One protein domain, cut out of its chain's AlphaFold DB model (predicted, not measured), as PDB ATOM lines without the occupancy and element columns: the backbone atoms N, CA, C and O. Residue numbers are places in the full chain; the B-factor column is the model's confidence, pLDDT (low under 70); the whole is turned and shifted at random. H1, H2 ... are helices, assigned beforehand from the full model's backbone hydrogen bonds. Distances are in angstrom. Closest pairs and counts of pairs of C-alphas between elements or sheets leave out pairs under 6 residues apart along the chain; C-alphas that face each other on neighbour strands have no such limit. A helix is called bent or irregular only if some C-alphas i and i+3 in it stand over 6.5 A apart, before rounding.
ATOM      1  N   THR A1127     164.724 175.388 207.311       72.49
ATOM      2  CA  THR A1127     165.181 175.415 205.912       72.49
ATOM      3  C   THR A1127     165.895 174.140 205.405       72.49
ATOM      4  O   THR A1127     165.753 173.805 204.229       72.49
ATOM      5  N   ASP A1128     166.635 173.407 206.245       72.05
ATOM      6  CA  ASP A1128     167.457 172.254 205.822       72.05
ATOM      7  C   ASP A1128     166.726 170.889 205.840       72.05
ATOM      8  O   ASP A1128     167.310 169.875 205.463       72.05
ATOM      9  N   SER A1129     165.451 170.831 206.250       78.89
ATOM     10  CA  SER A1129     164.694 169.571 206.413       78.89
ATOM     11  C   SER A1129     163.302 169.585 205.761       78.89
ATOM     12  O   SER A1129     162.408 168.855 206.184       78.89
ATOM     13  N   VAL A1130     163.087 170.427 204.746       81.01
ATOM     14  CA  VAL A1130     161.741 170.765 204.245       81.01
ATOM     15  C   VAL A1130     160.995 169.574 203.636       81.01
ATOM     16  O   VAL A1130     159.869 169.335 204.050       81.01
ATOM     17  N   PHE A1131     161.582 168.773 202.735       81.03
ATOM     18  CA  PHE A1131     160.861 167.660 202.078       81.03
ATOM     19  C   PHE A1131     160.413 166.554 203.042       81.03
ATOM     20  O   PHE A1131     159.379 165.926 202.830       81.03
ATOM     21  N   GLN A1132     161.144 166.366 204.148       79.94
ATOM     22  CA  GLN A1132     160.754 165.441 205.219       79.94
ATOM     23  C   GLN A1132     159.564 165.966 206.032       79.94
ATOM     24  O   GLN A1132     158.785 165.183 206.569       79.94
ATOM     25  N   VAL A1133     159.433 167.290 206.134       82.12
ATOM     26  CA  VAL A1133     158.347 167.967 206.852       82.12
ATOM     27  C   VAL A1133     157.158 168.258 205.920       82.12
ATOM     28  O   VAL A1133     156.028 168.371 206.392       82.12
ATOM     29  N   LEU A1134     157.383 168.301 204.601       85.31
ATOM     30  CA  LEU A1134     156.399 168.672 203.585       85.31
ATOM     31  C   LEU A1134     155.228 167.697 203.536       85.31
ATOM     32  O   LEU A1134     154.095 168.138 203.673       85.31
ATOM     33  N   ILE A1135     155.482 166.391 203.394       81.69
ATOM     34  CA  ILE A1135     154.404 165.392 203.335       81.69
ATOM     35  C   ILE A1135     153.566 165.418 204.626       81.69
ATOM     36  O   ILE A1135     152.362 165.621 204.512       81.69
ATOM     37  N   PRO A1136     154.140 165.336 205.849       85.34
ATOM     38  CA  PRO A1136     153.339 165.407 207.072       85.34
ATOM     39  C   PRO A1136     152.540 166.703 207.212       85.34
ATOM     40  O   PRO A1136     151.399 166.665 207.671       85.34
ATOM     41  N   LEU A1137     153.110 167.854 206.829       89.58
ATOM     42  CA  LEU A1137     152.385 169.121 206.859       89.58
ATOM     43  C   LEU A1137     151.265 169.140 205.816       89.58
ATOM     44  O   LEU A1137     150.142 169.460 206.185       89.58
ATOM     45  N   VAL A1138     151.527 168.773 204.559       88.67
ATOM     46  CA  VAL A1138     150.526 168.756 203.478       88.67
ATOM     47  C   VAL A1138     149.431 167.738 203.766       88.67
ATOM     48  O   VAL A1138     148.266 168.080 203.641       88.67
ATOM     49  N   GLU A1139     149.748 166.533 204.232       88.39
ATOM     50  CA  GLU A1139     148.749 165.540 204.641       88.39
ATOM     51  C   GLU A1139     147.918 166.031 205.827       88.39
ATOM     52  O   GLU A1139     146.690 165.922 205.810       88.39
ATOM     53  N   THR A1140     148.562 166.614 206.847       89.05
ATOM     54  CA  THR A1140     147.842 167.195 207.987       89.05
ATOM     55  C   THR A1140     146.938 168.323 207.504       89.05
ATOM     56  O   THR A1140     145.770 168.371 207.869       89.05
ATOM     57  N   LEU A1141     147.426 169.208 206.642       92.44
ATOM     58  CA  LEU A1141     146.672 170.357 206.161       92.44
ATOM     59  C   LEU A1141     145.562 169.925 205.203       92.44
ATOM     60  O   LEU A1141     144.409 170.181 205.516       92.44
ATOM     61  N   CYS A1142     145.845 169.212 204.111       88.94
ATOM     62  CA  CYS A1142     144.849 168.683 203.169       88.94
ATOM     63  C   CYS A1142     143.829 167.767 203.855       88.94
ATOM     64  O   CYS A1142     142.639 167.859 203.565       88.94
ATOM     65  N   GLY A1143     144.255 166.930 204.804       89.53
ATOM     66  CA  GLY A1143     143.357 166.087 205.589       89.53
ATOM     67  C   GLY A1143     142.430 166.907 206.487       89.53
ATOM     68  O   GLY A1143     141.219 166.679 206.513       89.53
ATOM     69  N   GLN A1144     142.964 167.910 207.190       89.97
ATOM     70  CA  GLN A1144     142.141 168.816 207.993       89.97
ATOM     71  C   GLN A1144     141.257 169.711 207.105       89.97
ATOM     72  O   GLN A1144     140.108 169.950 207.465       89.97
ATOM     73  N   ILE A1145     141.727 170.140 205.931       91.41
ATOM     74  CA  ILE A1145     140.976 170.926 204.939       91.41
ATOM     75  C   ILE A1145     139.820 170.100 204.396       91.41
ATOM     76  O   ILE A1145     138.680 170.541 204.466       91.41
ATOM     77  N   GLY A1146     140.080 168.886 203.917       88.20
ATOM     78  CA  GLY A1146     139.058 167.989 203.391       88.20
ATOM     79  C   GLY A1146     137.993 167.668 204.437       88.20
ATOM     80  O   GLY A1146     136.803 167.816 204.164       88.20
ATOM     81  N   ASN A1147     138.401 167.322 205.662       86.20
ATOM     82  CA  ASN A1147     137.466 167.058 206.759       86.20
ATOM     83  C   ASN A1147     136.637 168.294 207.114       86.20
ATOM     84  O   ASN A1147     135.419 168.205 207.276       86.20
ATOM     85  N   THR A1148     137.281 169.456 207.201       85.51
ATOM     86  CA  THR A1148     136.587 170.700 207.535       85.51
ATOM     87  C   THR A1148     135.636 171.112 206.410       85.51
ATOM     88  O   THR A1148     134.493 171.452 206.693       85.51
ATOM     89  N   PHE A1149     136.045 170.996 205.143       88.69
ATOM     90  CA  PHE A1149     135.226 171.319 203.974       88.69
ATOM     91  C   PHE A1149     134.045 170.363 203.801       88.69
ATOM     92  O   PHE A1149     132.937 170.807 203.527       88.69
ATOM     93  N   GLN A1150     134.223 169.062 204.032       84.08
ATOM     94  CA  GLN A1150     133.106 168.115 204.009       84.08
ATOM     95  C   GLN A1150     132.112 168.370 205.138       84.08
ATOM     96  O   GLN A1150     130.902 168.320 204.914       84.08
ATOM     97  N   ASN A1151     132.601 168.650 206.348       81.65
ATOM     98  CA  ASN A1151     131.734 169.037 207.459       81.65
ATOM     99  C   ASN A1151     130.961 170.312 207.108       81.65
ATOM    100  O   ASN A1151     129.760 170.381 207.349       81.65
ATOM    101  N   LEU A1152     131.619 171.258 206.440       81.39
ATOM    102  CA  LEU A1152     131.010 172.489 205.956       81.39
ATOM    103  C   LEU A1152     129.930 172.222 204.898       81.39
ATOM    104  O   LEU A1152     128.798 172.667 205.049       81.39
ATOM    105  N   GLN A1153     130.220 171.431 203.865       82.09
ATOM    106  CA  GLN A1153     129.234 171.062 202.847       82.09
ATOM    107  C   GLN A1153     128.031 170.320 203.444       82.09
ATOM    108  O   GLN A1153     126.901 170.567 203.031       82.09
ATOM    109  N   ARG A1154     128.244 169.420 204.417       77.04
ATOM    110  CA  ARG A1154     127.147 168.711 205.101       77.04
ATOM    111  C   ARG A1154     126.268 169.664 205.889       77.04
ATOM    112  O   ARG A1154     125.048 169.540 205.813       77.04
ATOM    113  N   LEU A1155     126.867 170.614 206.599       76.93
ATOM    114  CA  LEU A1155     126.121 171.639 207.327       76.93
ATOM    115  C   LEU A1155     125.158 172.388 206.397       76.93
ATOM    116  O   LEU A1155     124.018 172.611 206.772       76.93
ATOM    117  N   PHE A1156     125.572 172.673 205.161       76.57
ATOM    118  CA  PHE A1156     124.756 173.396 204.177       76.57
ATOM    119  C   PHE A1156     123.770 172.544 203.369       76.57
ATOM    120  O   PHE A1156     122.996 173.072 202.570       76.57
ATOM    121  N   ARG A1157     123.805 171.224 203.537       73.83
ATOM    122  CA  ARG A1157     122.902 170.292 202.851       73.83
ATOM    123  C   ARG A1157     121.851 169.689 203.782       73.83
ATOM    124  O   ARG A1157     120.877 169.122 203.300       73.83
ATOM    125  N   THR A1158     122.064 169.732 205.097       62.31
ATOM    126  CA  THR A1158     121.242 168.973 206.048       62.31
ATOM    127  C   THR A1158     120.055 169.799 206.532       62.31
ATOM    128  O   THR A1158     120.238 170.734 207.302       62.31
ATOM    129  N   ASN A1159     118.843 169.386 206.153       55.52
ATOM    130  CA  ASN A1159     117.606 169.875 206.758       55.52
ATOM    131  C   ASN A1159     117.449 169.306 208.180       55.52
ATOM    132  O   ASN A1159     117.229 168.108 208.356       55.52
ATOM    133  N   GLY A1169     132.664 172.044 211.865       61.22
ATOM    134  CA  GLY A1169     133.587 172.355 210.771       61.22
ATOM    135  C   GLY A1169     133.658 173.864 210.568       61.22
ATOM    136  O   GLY A1169     132.968 174.355 209.678       61.22
ATOM    137  N   PRO A1170     134.417 174.626 211.384       68.95
ATOM    138  CA  PRO A1170     134.464 176.071 211.238       68.95
ATOM    139  C   PRO A1170     135.107 176.422 209.904       68.95
ATOM    140  O   PRO A1170     136.211 175.977 209.596       68.95
ATOM    141  N   GLU A1171     134.447 177.284 209.145       74.17
ATOM    142  CA  GLU A1171     135.034 177.907 207.960       74.17
ATOM    143  C   GLU A1171     136.385 178.576 208.285       74.17
ATOM    144  O   GLU A1171     137.336 178.449 207.519       74.17
ATOM    145  N   THR A1172     136.505 179.252 209.438       80.11
ATOM    146  CA  THR A1172     137.748 179.920 209.873       80.11
ATOM    147  C   THR A1172     138.911 178.945 209.973       80.11
ATOM    148  O   THR A1172     140.005 179.231 209.497       80.11
ATOM    149  N   THR A1173     138.645 177.749 210.490       82.70
ATOM    150  CA  THR A1173     139.617 176.663 210.523       82.70
ATOM    151  C   THR A1173     140.041 176.270 209.111       82.70
ATOM    152  O   THR A1173     141.234 176.169 208.850       82.70
ATOM    153  N   LEU A1174     139.098 176.103 208.175       85.03
ATOM    154  CA  LEU A1174     139.409 175.766 206.779       85.03
ATOM    155  C   LEU A1174     140.321 176.816 206.128       85.03
ATOM    156  O   LEU A1174     141.282 176.462 205.449       85.03
ATOM    157  N   ILE A1175     140.053 178.099 206.378       82.83
ATOM    158  CA  ILE A1175     140.861 179.214 205.873       82.83
ATOM    159  C   ILE A1175     142.282 179.146 206.421       82.83
ATOM    160  O   ILE A1175     143.242 179.199 205.655       82.83
ATOM    161  N   SER A1176     142.428 179.039 207.737       84.20
ATOM    162  CA  SER A1176     143.743 179.057 208.376       84.20
ATOM    163  C   SER A1176     144.576 177.841 207.989       84.20
ATOM    164  O   SER A1176     145.792 177.945 207.842       84.20
ATOM    165  N   LEU A1177     143.925 176.715 207.702       89.39
ATOM    166  CA  LEU A1177     144.581 175.538 207.145       89.39
ATOM    167  C   LEU A1177     144.966 175.716 205.670       89.39
ATOM    168  O   LEU A1177     146.071 175.333 205.305       89.39
ATOM    169  N   LEU A1178     144.123 176.321 204.826       88.95
ATOM    170  CA  LEU A1178     144.489 176.650 203.439       88.95
ATOM    171  C   LEU A1178     145.675 177.623 203.386       88.95
ATOM    172  O   LEU A1178     146.566 177.445 202.562       88.95
ATOM    173  N   ASN A1179     145.723 178.602 204.298       86.71
ATOM    174  CA  ASN A1179     146.873 179.496 204.460       86.71
ATOM    175  C   ASN A1179     148.128 178.709 204.831       86.71
ATOM    176  O   ASN A1179     149.194 178.936 204.264       86.71
ATOM    177  N   GLY A1180     147.992 177.772 205.771       87.66
ATOM    178  CA  GLY A1180     149.067 176.855 206.116       87.66
ATOM    179  C   GLY A1180     149.532 176.052 204.901       87.66
ATOM    180  O   GLY A1180     150.731 175.965 204.661       87.66
ATOM    181  N   LEU A1181     148.604 175.505 204.107       93.13
ATOM    182  CA  LEU A1181     148.913 174.662 202.946       93.13
ATOM    183  C   LEU A1181     149.673 175.441 201.877       93.13
ATOM    184  O   LEU A1181     150.688 174.970 201.376       93.13
ATOM    185  N   GLU A1182     149.206 176.645 201.572       90.67
ATOM    186  CA  GLU A1182     149.846 177.566 200.638       90.67
ATOM    187  C   GLU A1182     151.299 177.864 201.041       90.67
ATOM    188  O   GLU A1182     152.211 177.695 200.232       90.67
ATOM    189  N   GLN A1183     151.533 178.224 202.309       87.63
ATOM    190  CA  GLN A1183     152.875 178.528 202.824       87.63
ATOM    191  C   GLN A1183     153.807 177.311 202.790       87.63
ATOM    192  O   GLN A1183     155.004 177.429 202.525       87.63
ATOM    193  N   VAL A1184     153.254 176.126 203.033       90.41
ATOM    194  CA  VAL A1184     153.997 174.868 203.028       90.41
ATOM    195  C   VAL A1184     154.370 174.440 201.606       90.41
ATOM    196  O   VAL A1184     155.526 174.089 201.368       90.41
ATOM    197  N   LEU A1185     153.438 174.521 200.650       89.15
ATOM    198  CA  LEU A1185     153.691 174.191 199.242       89.15
ATOM    199  C   LEU A1185     154.688 175.155 198.598       89.15
ATOM    200  O   LEU A1185     155.591 174.700 197.899       89.15
ATOM    201  N   ALA A1186     154.570 176.458 198.873       84.21
ATOM    202  CA  ALA A1186     155.517 177.457 198.384       84.21
ATOM    203  C   ALA A1186     156.943 177.155 198.872       84.21
ATOM    204  O   ALA A1186     157.877 177.091 198.076       84.21
ATOM    205  N   ASN A1187     157.097 176.857 200.167       83.86
ATOM    206  CA  ASN A1187     158.395 176.505 200.740       83.86
ATOM    207  C   ASN A1187     158.958 175.199 200.140       83.86
ATOM    208  O   ASN A1187     160.141 175.128 199.809       83.86
ATOM    209  N   GLY A1188     158.110 174.182 199.933       85.96
ATOM    210  CA  GLY A1188     158.502 172.923 199.290       85.96
ATOM    211  C   GLY A1188     158.947 173.091 197.835       85.96
ATOM    212  O   GLY A1188     159.986 172.561 197.440       85.96
ATOM    213  N   HIS A1189     158.201 173.862 197.044       88.13
ATOM    214  CA  HIS A1189     158.509 174.118 195.638       88.13
ATOM    215  C   HIS A1189     159.783 174.958 195.461       88.13
ATOM    216  O   HIS A1189     160.655 174.594 194.672       88.13
ATOM    217  N   ASP A1190     159.952 176.024 196.251       83.08
ATOM    218  CA  ASP A1190     161.171 176.844 196.234       83.08
ATOM    219  C   ASP A1190     162.421 176.009 196.542       83.08
ATOM    220  O   ASP A1190     163.513 176.265 196.022       83.08
ATOM    221  N   ARG A1191     162.267 174.967 197.370       83.82
ATOM    222  CA  ARG A1191     163.341 174.011 197.637       83.82
ATOM    223  C   ARG A1191     163.549 173.017 196.510       83.82
ATOM    224  O   ARG A1191     164.710 172.740 196.214       83.82
ATOM    225  N   LEU A1192     162.491 172.523 195.865       84.60
ATOM    226  CA  LEU A1192     162.623 171.620 194.717       84.60
ATOM    227  C   LEU A1192     163.412 172.299 193.600       84.60
ATOM    228  O   LEU A1192     164.371 171.725 193.095       84.60
ATOM    229  N   LEU A1193     163.087 173.556 193.289       81.05
ATOM    230  CA  LEU A1193     163.834 174.342 192.307       81.05
ATOM    231  C   LEU A1193     165.313 174.490 192.694       81.05
ATOM    232  O   LEU A1193     166.198 174.393 191.841       81.05
ATOM    233  N   ALA A1194     165.604 174.686 193.982       77.62
ATOM    234  CA  ALA A1194     166.977 174.766 194.471       77.62
ATOM    235  C   ALA A1194     167.728 173.419 194.371       77.62
ATOM    236  O   ALA A1194     168.939 173.411 194.115       77.62
ATOM    237  N   GLU A1195     167.045 172.286 194.551       76.71
ATOM    238  CA  GLU A1195     167.630 170.946 194.414       76.71
ATOM    239  C   GLU A1195     167.784 170.497 192.964       76.71
ATOM    240  O   GLU A1195     168.837 169.966 192.610       76.71
ATOM    241  N   GLU A1196     166.807 170.762 192.100       76.11
ATOM    242  CA  GLU A1196     166.913 170.506 190.664       76.11
ATOM    243  C   GLU A1196     168.050 171.327 190.054       76.11
ATOM    244  O   GLU A1196     168.862 170.790 189.294       76.11
ATOM    245  N   ALA A1197     168.191 172.596 190.458       70.48
ATOM    246  CA  ALA A1197     169.333 173.420 190.078       70.48
ATOM    247  C   ALA A1197     170.662 172.797 190.548       70.48
ATOM    248  O   ALA A1197     171.626 172.749 189.783       70.48
ATOM    249  N   ARG A1198     170.727 172.239 191.768       69.82
ATOM    250  CA  ARG A1198     171.917 171.505 192.248       69.82
ATOM    251  C   ARG A1198     172.175 170.216 191.464       69.82
ATOM    252  O   ARG A1198     173.324 169.940 191.124       69.82
ATOM    253  N   ALA A1199     171.145 169.438 191.145       64.19
ATOM    254  CA  ALA A1199     171.268 168.187 190.401       64.19
ATOM    255  C   ALA A1199     171.684 168.415 188.939       64.19
ATOM    256  O   ALA A1199     172.460 167.632 188.384       64.19
ATOM    257  N   GLN A1200     171.224 169.511 188.327       61.59
ATOM    258  CA  GLN A1200     171.697 169.961 187.018       61.59
ATOM    259  C   GLN A1200     173.166 170.397 187.066       61.59
ATOM    260  O   GLN A1200     173.926 170.045 186.166       61.59
ATOM    261  N   VAL A1201     173.605 171.070 188.138       55.58
ATOM    262  CA  VAL A1201     175.019 171.447 188.320       55.58
ATOM    263  C   VAL A1201     175.927 170.217 188.462       55.58
ATOM    264  O   VAL A1201     177.009 170.199 187.878       55.58
ATOM    265  N   ILE A1202     175.484 169.147 189.135       55.52
ATOM    266  CA  ILE A1202     176.247 167.882 189.232       55.52
ATOM    267  C   ILE A1202     176.379 167.186 187.862       55.52
ATOM    268  O   ILE A1202     177.320 166.427 187.637       55.52
ATOM    269  N   SER A1229     166.708 158.904 190.885       59.34
ATOM    270  CA  SER A1229     165.512 158.428 191.576       59.34
ATOM    271  C   SER A1229     165.124 159.352 192.722       59.34
ATOM    272  O   SER A1229     163.954 159.666 192.812       59.34
ATOM    273  N   ALA A1230     166.068 159.857 193.528       66.67
ATOM    274  CA  ALA A1230     165.759 160.786 194.620       66.67
ATOM    275  C   ALA A1230     165.090 162.065 194.098       66.67
ATOM    276  O   ALA A1230     163.917 162.266 194.353       66.67
ATOM    277  N   THR A1231     165.764 162.823 193.230       72.31
ATOM    278  CA  THR A1231     165.190 164.056 192.650       72.31
ATOM    279  C   THR A1231     163.912 163.828 191.841       72.31
ATOM    280  O   THR A1231     163.008 164.655 191.888       72.31
ATOM    281  N   ALA A1232     163.793 162.711 191.110       71.80
ATOM    282  CA  ALA A1232     162.541 162.365 190.435       71.80
ATOM    283  C   ALA A1232     161.429 162.015 191.433       71.80
ATOM    284  O   ALA A1232     160.280 162.365 191.189       71.80
ATOM    285  N   ASN A1233     161.762 161.371 192.553       78.47
ATOM    286  CA  ASN A1233     160.831 161.109 193.645       78.47
ATOM    287  C   ASN A1233     160.461 162.405 194.378       78.47
ATOM    288  O   ASN A1233     159.298 162.568 194.727       78.47
ATOM    289  N   ASP A1234     161.393 163.339 194.569       82.39
ATOM    290  CA  ASP A1234     161.147 164.648 195.183       82.39
ATOM    291  C   ASP A1234     160.234 165.489 194.279       82.39
ATOM    292  O   ASP A1234     159.223 166.026 194.736       82.39
ATOM    293  N   ARG A1235     160.500 165.504 192.965       85.83
ATOM    294  CA  ARG A1235     159.622 166.126 191.963       85.83
ATOM    295  C   ARG A1235     158.251 165.465 191.938       85.83
ATOM    296  O   ARG A1235     157.246 166.164 191.980       85.83
ATOM    297  N   LEU A1236     158.191 164.134 191.905       82.33
ATOM    298  CA  LEU A1236     156.928 163.399 191.967       82.33
ATOM    299  C   LEU A1236     156.163 163.728 193.256       82.33
ATOM    300  O   LEU A1236     154.957 163.922 193.201       82.33
ATOM    301  N   THR A1237     156.851 163.854 194.393       84.15
ATOM    302  CA  THR A1237     156.256 164.220 195.689       84.15
ATOM    303  C   THR A1237     155.605 165.598 195.621       84.15
ATOM    304  O   THR A1237     154.462 165.765 196.044       84.15
ATOM    305  N   VAL A1238     156.300 166.578 195.044       86.74
ATOM    306  CA  VAL A1238     155.757 167.929 194.859       86.74
ATOM    307  C   VAL A1238     154.607 167.928 193.854       86.74
ATOM    308  O   VAL A1238     153.574 168.527 194.135       86.74
ATOM    309  N   LEU A1239     154.728 167.223 192.725       84.67
ATOM    310  CA  LEU A1239     153.676 167.160 191.706       84.67
ATOM    311  C   LEU A1239     152.414 166.463 192.219       84.67
ATOM    312  O   LEU A1239     151.316 166.939 191.955       84.67
ATOM    313  N   LEU A1240     152.541 165.385 192.993       84.42
ATOM    314  CA  LEU A1240     151.398 164.745 193.645       84.42
ATOM    315  C   LEU A1240     150.737 165.696 194.654       84.42
ATOM    316  O   LEU A1240     149.517 165.858 194.623       84.42
ATOM    317  N   ALA A1241     151.530 166.404 195.468       87.11
ATOM    318  CA  ALA A1241     151.014 167.430 196.377       87.11
ATOM    319  C   ALA A1241     150.309 168.573 195.620       87.11
ATOM    320  O   ALA A1241     149.276 169.074 196.066       87.11
ATOM    321  N   PHE A1242     150.827 168.959 194.451       89.49
ATOM    322  CA  PHE A1242     150.220 169.952 193.570       89.49
ATOM    323  C   PHE A1242     148.917 169.441 192.968       89.49
ATOM    324  O   PHE A1242     147.942 170.181 192.954       89.49
ATOM    325  N   GLN A1243     148.854 168.192 192.508       88.05
ATOM    326  CA  GLN A1243     147.618 167.619 191.983       88.05
ATOM    327  C   GLN A1243     146.525 167.569 193.052       88.05
ATOM    328  O   GLN A1243     145.385 167.943 192.773       88.05
ATOM    329  N   ASP A1244     146.855 167.160 194.278       86.55
ATOM    330  CA  ASP A1244     145.902 167.158 195.391       86.55
ATOM    331  C   ASP A1244     145.443 168.576 195.731       86.55
ATOM    332  O   ASP A1244     144.245 168.810 195.920       86.55
ATOM    333  N   ALA A1245     146.365 169.544 195.704       90.78
ATOM    334  CA  ALA A1245     146.052 170.955 195.869       90.78
ATOM    335  C   ALA A1245     145.156 171.494 194.734       90.78
ATOM    336  O   ALA A1245     144.168 172.168 195.016       90.78
ATOM    337  N   VAL A1246     145.426 171.172 193.464       89.40
ATOM    338  CA  VAL A1246     144.607 171.600 192.317       89.40
ATOM    339  C   VAL A1246     143.214 170.982 192.393       89.40
ATOM    340  O   VAL A1246     142.230 171.689 192.197       89.40
ATOM    341  N   ARG A1247     143.097 169.694 192.737       89.65
ATOM    342  CA  ARG A1247     141.801 169.010 192.874       89.65
ATOM    343  C   ARG A1247     140.971 169.586 194.014       89.65
ATOM    344  O   ARG A1247     139.796 169.902 193.802       89.65
ATOM    345  N   ILE A1248     141.554 169.756 195.206       90.25
ATOM    346  CA  ILE A1248     140.820 170.333 196.342       90.25
ATOM    347  C   ILE A1248     140.456 171.791 196.058       90.25
ATOM    348  O   ILE A1248     139.329 172.197 196.327       90.25
ATOM    349  N   CYS A1249     141.347 172.558 195.422       90.26
ATOM    350  CA  CYS A1249     141.067 173.940 195.056       90.26
ATOM    351  C   CYS A1249     140.003 174.047 193.970       90.26
ATOM    352  O   CYS A1249     139.111 174.869 194.117       90.26
ATOM    353  N   PHE A1250     140.030 173.224 192.921       87.51
ATOM    354  CA  PHE A1250     138.971 173.226 191.913       87.51
ATOM    355  C   PHE A1250     137.622 172.870 192.542       87.51
ATOM    356  O   PHE A1250     136.650 173.579 192.319       87.51
ATOM    357  N   THR A1251     137.580 171.845 193.401       86.52
ATOM    358  CA  THR A1251     136.355 171.437 194.115       86.52
ATOM    359  C   THR A1251     135.801 172.572 194.974       86.52
ATOM    360  O   THR A1251     134.593 172.807 195.025       86.52
ATOM    361  N   ILE A1252     136.693 173.298 195.647       88.72
ATOM    362  CA  ILE A1252     136.326 174.487 196.405       88.72
ATOM    363  C   ILE A1252     135.884 175.617 195.458       88.72
ATOM    364  O   ILE A1252     134.918 176.302 195.768       88.72
ATOM    365  N   TRP A1253     136.554 175.809 194.317       87.96
ATOM    366  CA  TRP A1253     136.307 176.873 193.338       87.96
ATOM    367  C   TRP A1253     134.990 176.700 192.556       87.96
ATOM    368  O   TRP A1253     134.322 177.686 192.229       87.96
ATOM    369  N   SER A1254     134.566 175.459 192.327       81.98
ATOM    370  CA  SER A1254     133.267 175.119 191.741       81.98
ATOM    371  C   SER A1254     132.125 175.164 192.763       81.98
ATOM    372  O   SER A1254     130.952 175.126 192.398       81.98
ATOM    373  N   TRP A1255     132.421 175.236 194.066       84.39
ATOM    374  CA  TRP A1255     131.386 175.183 195.097       84.39
ATOM    375  C   TRP A1255     130.422 176.372 195.006       84.39
ATOM    376  O   TRP A1255     130.825 177.536 195.061       84.39
ATOM    377  N   GLY A1256     129.126 176.070 194.895       72.04
ATOM    378  CA  GLY A1256     128.075 177.080 194.758       72.04
ATOM    379  C   GLY A1256     127.955 177.666 193.350       72.04
ATOM    380  O   GLY A1256     127.254 178.660 193.175       72.04
ATOM    381  N   GLN A1257     128.620 177.074 192.356       67.60
ATOM    382  CA  GLN A1257     128.383 177.346 190.941       67.60
ATOM    383  C   GLN A1257     127.524 176.240 190.318       67.60
ATOM    384  O   GLN A1257     127.477 175.104 190.797       67.60
ATOM    385  N   GLY A1258     126.781 176.607 189.275       61.39
ATOM    386  CA  GLY A1258     125.986 175.666 188.494       61.39
ATOM    387  C   GLY A1258     124.931 174.902 189.303       61.39
ATOM    388  O   GLY A1258     124.185 175.472 190.099       61.39
ATOM    389  N   SER A1259     124.845 173.594 189.054       57.40
ATOM    390  CA  SER A1259     123.831 172.689 189.614       57.40
ATOM    391  C   SER A1259     123.934 172.498 191.128       57.40
ATOM    392  O   SER A1259     122.919 172.276 191.789       57.40
ATOM    393  N   ASP A1260     125.134 172.630 191.696       59.45
ATOM    394  CA  ASP A1260     125.372 172.452 193.129       59.45
ATOM    395  C   ASP A1260     124.682 173.538 193.963       59.45
ATOM    396  O   ASP A1260     124.460 173.326 195.151       59.45
ATOM    397  N   ALA A1261     124.309 174.673 193.354       57.83
ATOM    398  CA  ALA A1261     123.501 175.716 193.986       57.83
ATOM    399  C   ALA A1261     122.084 175.233 194.354       57.83
ATOM    400  O   ALA A1261     121.481 175.749 195.291       57.83
ATOM    401  N   ALA A1262     121.554 174.223 193.652       60.02
ATOM    402  CA  ALA A1262     120.192 173.728 193.853       60.02
ATOM    403  C   ALA A1262     120.067 172.672 194.967       60.02
ATOM    404  O   ALA A1262     118.986 172.493 195.520       60.02
ATOM    405  N   LEU A1263     121.155 171.971 195.309       60.23
ATOM    406  CA  LEU A1263     121.180 170.918 196.344       60.23
ATOM    407  C   LEU A1263     121.291 171.471 197.773       60.23
ATOM    408  O   LEU A1263     121.542 170.729 198.723       60.23
ATOM    409  N   GLN A1264     121.193 172.785 197.906       66.73
ATOM    410  CA  GLN A1264     121.535 173.523 199.104       66.73
ATOM    411  C   GLN A1264     120.284 173.780 199.926       66.73
ATOM    412  O   GLN A1264     119.218 174.041 199.370       66.73
ATOM    413  N   ASP A1265     120.418 173.728 201.248       66.60
ATOM    414  CA  ASP A1265     119.332 174.118 202.131       66.60
ATOM    415  C   ASP A1265     119.017 175.600 201.899       66.60
ATOM    416  O   ASP A1265     119.802 176.490 202.250       66.60
ATOM    417  N   THR A1266     117.856 175.857 201.297       64.14
ATOM    418  CA  THR A1266     117.366 177.193 200.955       64.14
ATOM    419  C   THR A1266     117.310 178.106 202.177       64.14
ATOM    420  O   THR A1266     117.477 179.317 202.035       64.14
ATOM    421  N   THR A1267     117.136 177.551 203.382       69.77
ATOM    422  CA  THR A1267     117.142 178.332 204.626       69.77
ATOM    423  C   THR A1267     118.523 178.922 204.936       69.77
ATOM    424  O   THR A1267     118.622 179.977 205.561       69.77
ATOM    425  N   SER A1268     119.591 178.306 204.418       70.88
ATOM    426  CA  SER A1268     120.991 178.698 204.617       70.88
ATOM    427  C   SER A1268     121.638 179.386 203.402       70.88
ATOM    428  O   SER A1268     122.815 179.756 203.457       70.88
ATOM    429  N   ALA A1269     120.888 179.601 202.314       70.39
ATOM    430  CA  ALA A1269     121.408 180.033 201.010       70.39
ATOM    431  C   ALA A1269     122.285 181.301 201.057       70.39
ATOM    432  O   ALA A1269     123.275 181.410 200.333       70.39
ATOM    433  N   ALA A1270     121.961 182.268 201.920       73.20
ATOM    434  CA  ALA A1270     122.765 183.481 202.081       73.20
ATOM    435  C   ALA A1270     124.141 183.187 202.705       73.20
ATOM    436  O   ALA A1270     125.173 183.564 202.143       73.20
ATOM    437  N   SER A1271     124.158 182.469 203.835       77.69
ATOM    438  CA  SER A1271     125.384 182.033 204.517       77.69
ATOM    439  C   SER A1271     126.260 181.201 203.588       77.69
ATOM    440  O   SER A1271     127.478 181.351 203.562       77.69
ATOM    441  N   LEU A1272     125.633 180.373 202.766       80.41
ATOM    442  CA  LEU A1272     126.298 179.535 201.791       80.41
ATOM    443  C   LEU A1272     126.894 180.308 200.620       80.41
ATOM    444  O   LEU A1272     128.055 180.094 200.291       80.41
ATOM    445  N   ASN A1273     126.161 181.238 200.007       76.95
ATOM    446  CA  ASN A1273     126.704 182.098 198.951       76.95
ATOM    447  C   ASN A1273     127.932 182.877 199.437       76.95
ATOM    448  O   ASN A1273     128.939 182.955 198.734       76.95
ATOM    449  N   TYR A1274     127.868 183.397 200.665       81.02
ATOM    450  CA  TYR A1274     128.991 184.078 201.300       81.02
ATOM    451  C   TYR A1274     130.189 183.140 201.509       81.02
ATOM    452  O   TYR A1274     131.287 183.395 201.004       81.02
ATOM    453  N   THR A1275     129.961 182.033 202.215       82.97
ATOM    454  CA  THR A1275     131.002 181.062 202.572       82.97
ATOM    455  C   THR A1275     131.638 180.471 201.313       82.97
ATOM    456  O   THR A1275     132.860 180.405 201.193       82.97
ATOM    457  N   SER A1276     130.816 180.110 200.327       85.06
ATOM    458  CA  SER A1276     131.271 179.538 199.064       85.06
ATOM    459  C   SER A1276     132.106 180.511 198.258       85.06
ATOM    460  O   SER A1276     133.228 180.174 197.907       85.06
ATOM    461  N   LEU A1277     131.644 181.738 198.010       84.05
ATOM    462  CA  LEU A1277     132.426 182.733 197.276       84.05
ATOM    463  C   LEU A1277     133.790 182.992 197.933       84.05
ATOM    464  O   LEU A1277     134.807 183.100 197.241       84.05
ATOM    465  N   ARG A1278     133.834 183.057 199.267       85.04
ATOM    466  CA  ARG A1278     135.079 183.271 200.008       85.04
ATOM    467  C   ARG A1278     136.041 182.097 199.872       85.04
ATOM    468  O   ARG A1278     137.224 182.317 199.610       85.04
ATOM    469  N   MET A1279     135.541 180.871 200.002       87.23
ATOM    470  CA  MET A1279     136.361 179.678 199.802       87.23
ATOM    471  C   MET A1279     136.836 179.580 198.343       87.23
ATOM    472  O   MET A1279     138.022 179.344 198.113       87.23
ATOM    473  N   ARG A1280     135.973 179.879 197.360       87.54
ATOM    474  CA  ARG A1280     136.311 179.910 195.925       87.54
ATOM    475  C   ARG A1280     137.455 180.866 195.612       87.54
ATOM    476  O   ARG A1280     138.420 180.484 194.959       87.54
TER     477      ARG A1280
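Overview. This is residues 1127 to 1159, 1169 to 1202 and 1229 to 1280 of the 1890 residues of the protein "Protein dopey" of Madurella mycetomatis (UniProt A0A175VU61). Three long helices, H1, H2 and H3, lie side by side in an up-and-down bundle, each running against the one before it, and make a long rod. At one end of the rod lies the tiny helix H4, after which the shorter helix H5 folds back until its last residues, 1276 to 1280, pack on residues 1249 to 1253 of H3, while H2 reaches the other end of the rod with Ile 1202. The printed part has 119 residues with five named helices, in the order H1, H2, H3, H4, H5, and no named strand; its class is all helix. The whole is loose, with a radius of gyration of the C-alphas of 17.5 A, and spans 62 by 24 by 19 A.

Arrangement. H2, residues 1171 to 1202, is the longest helix. It touches H1, residues 1127 to 1155, at a shallow tilt of 30 degrees, opposite ways; the closest C-alphas, those of Ile 1145 and Leu 1174, are 5.4 A apart. With residues 1185 to 1199 alone, H2 touches H3, residues 1229 to 1253, at a shallow tilt of 28 degrees, opposite ways, closest at the C-alphas of His 1189 and Val 1238, 6.8 A. H3 is the hub, touching three helices. It touches H1 at a shallow tilt of 23 degrees, the same way, closest at the C-alphas of Val 1138 and Ala 1241, 7.2 A. With residues 1249 to 1253 alone, H3 touches H5, residues 1266 to 1280, opposite ways at a shallow tilt of 34 degrees, only just short of steep; the closest C-alphas, those of Trp 1253 and Arg 1280, are 4.0 A apart. H5 and H1 are near each other. H5 is close to H2 but not clearly touching, 7.4 A between the C-alphas of Glu 1171 and Thr 1275. H4, residues 1258 to 1261, touches no helix. In H2 and H3 every O i to N i+4 pair is within hydrogen-bond range, in H1 21 of 25 and in H5 9 of 11; H4 is too short for such a pair.

Along the chain. H2 measures 46.4 A from C-alpha 1171 at (135.034, 177.907, 207.960) to C-alpha 1202 at (176.247, 167.882, 189.232). H1 measures 39.3 A, with a kink of 53 degrees near residue 1134; it is irregular, C-alphas 1128 and 1131 being 8.9 A apart. H3 measures 34.6 A and H4 6.0 A. H5 measures 19.8 A and ends with C-alpha 1280 at (136.311, 179.910, 195.925); it is irregular, C-alphas 1267 and 1270 being 8.0 A apart.

Size, cuts and confidence. The two C-alphas farthest apart, those of Ile 1202 and Thr 1267, are 62.0 A from each other. Residues 1160 to 1168 and 1203 to 1228 are not printed; the C-alphas across these cuts are 16.7 A and 14.5 A apart. The links H3 to H4 and H4 to H5 are tight. The mean pLDDT of the printed part is 79.6, and 22 residues are under 70, among them 1198 to 1202 and 1257 to 1267.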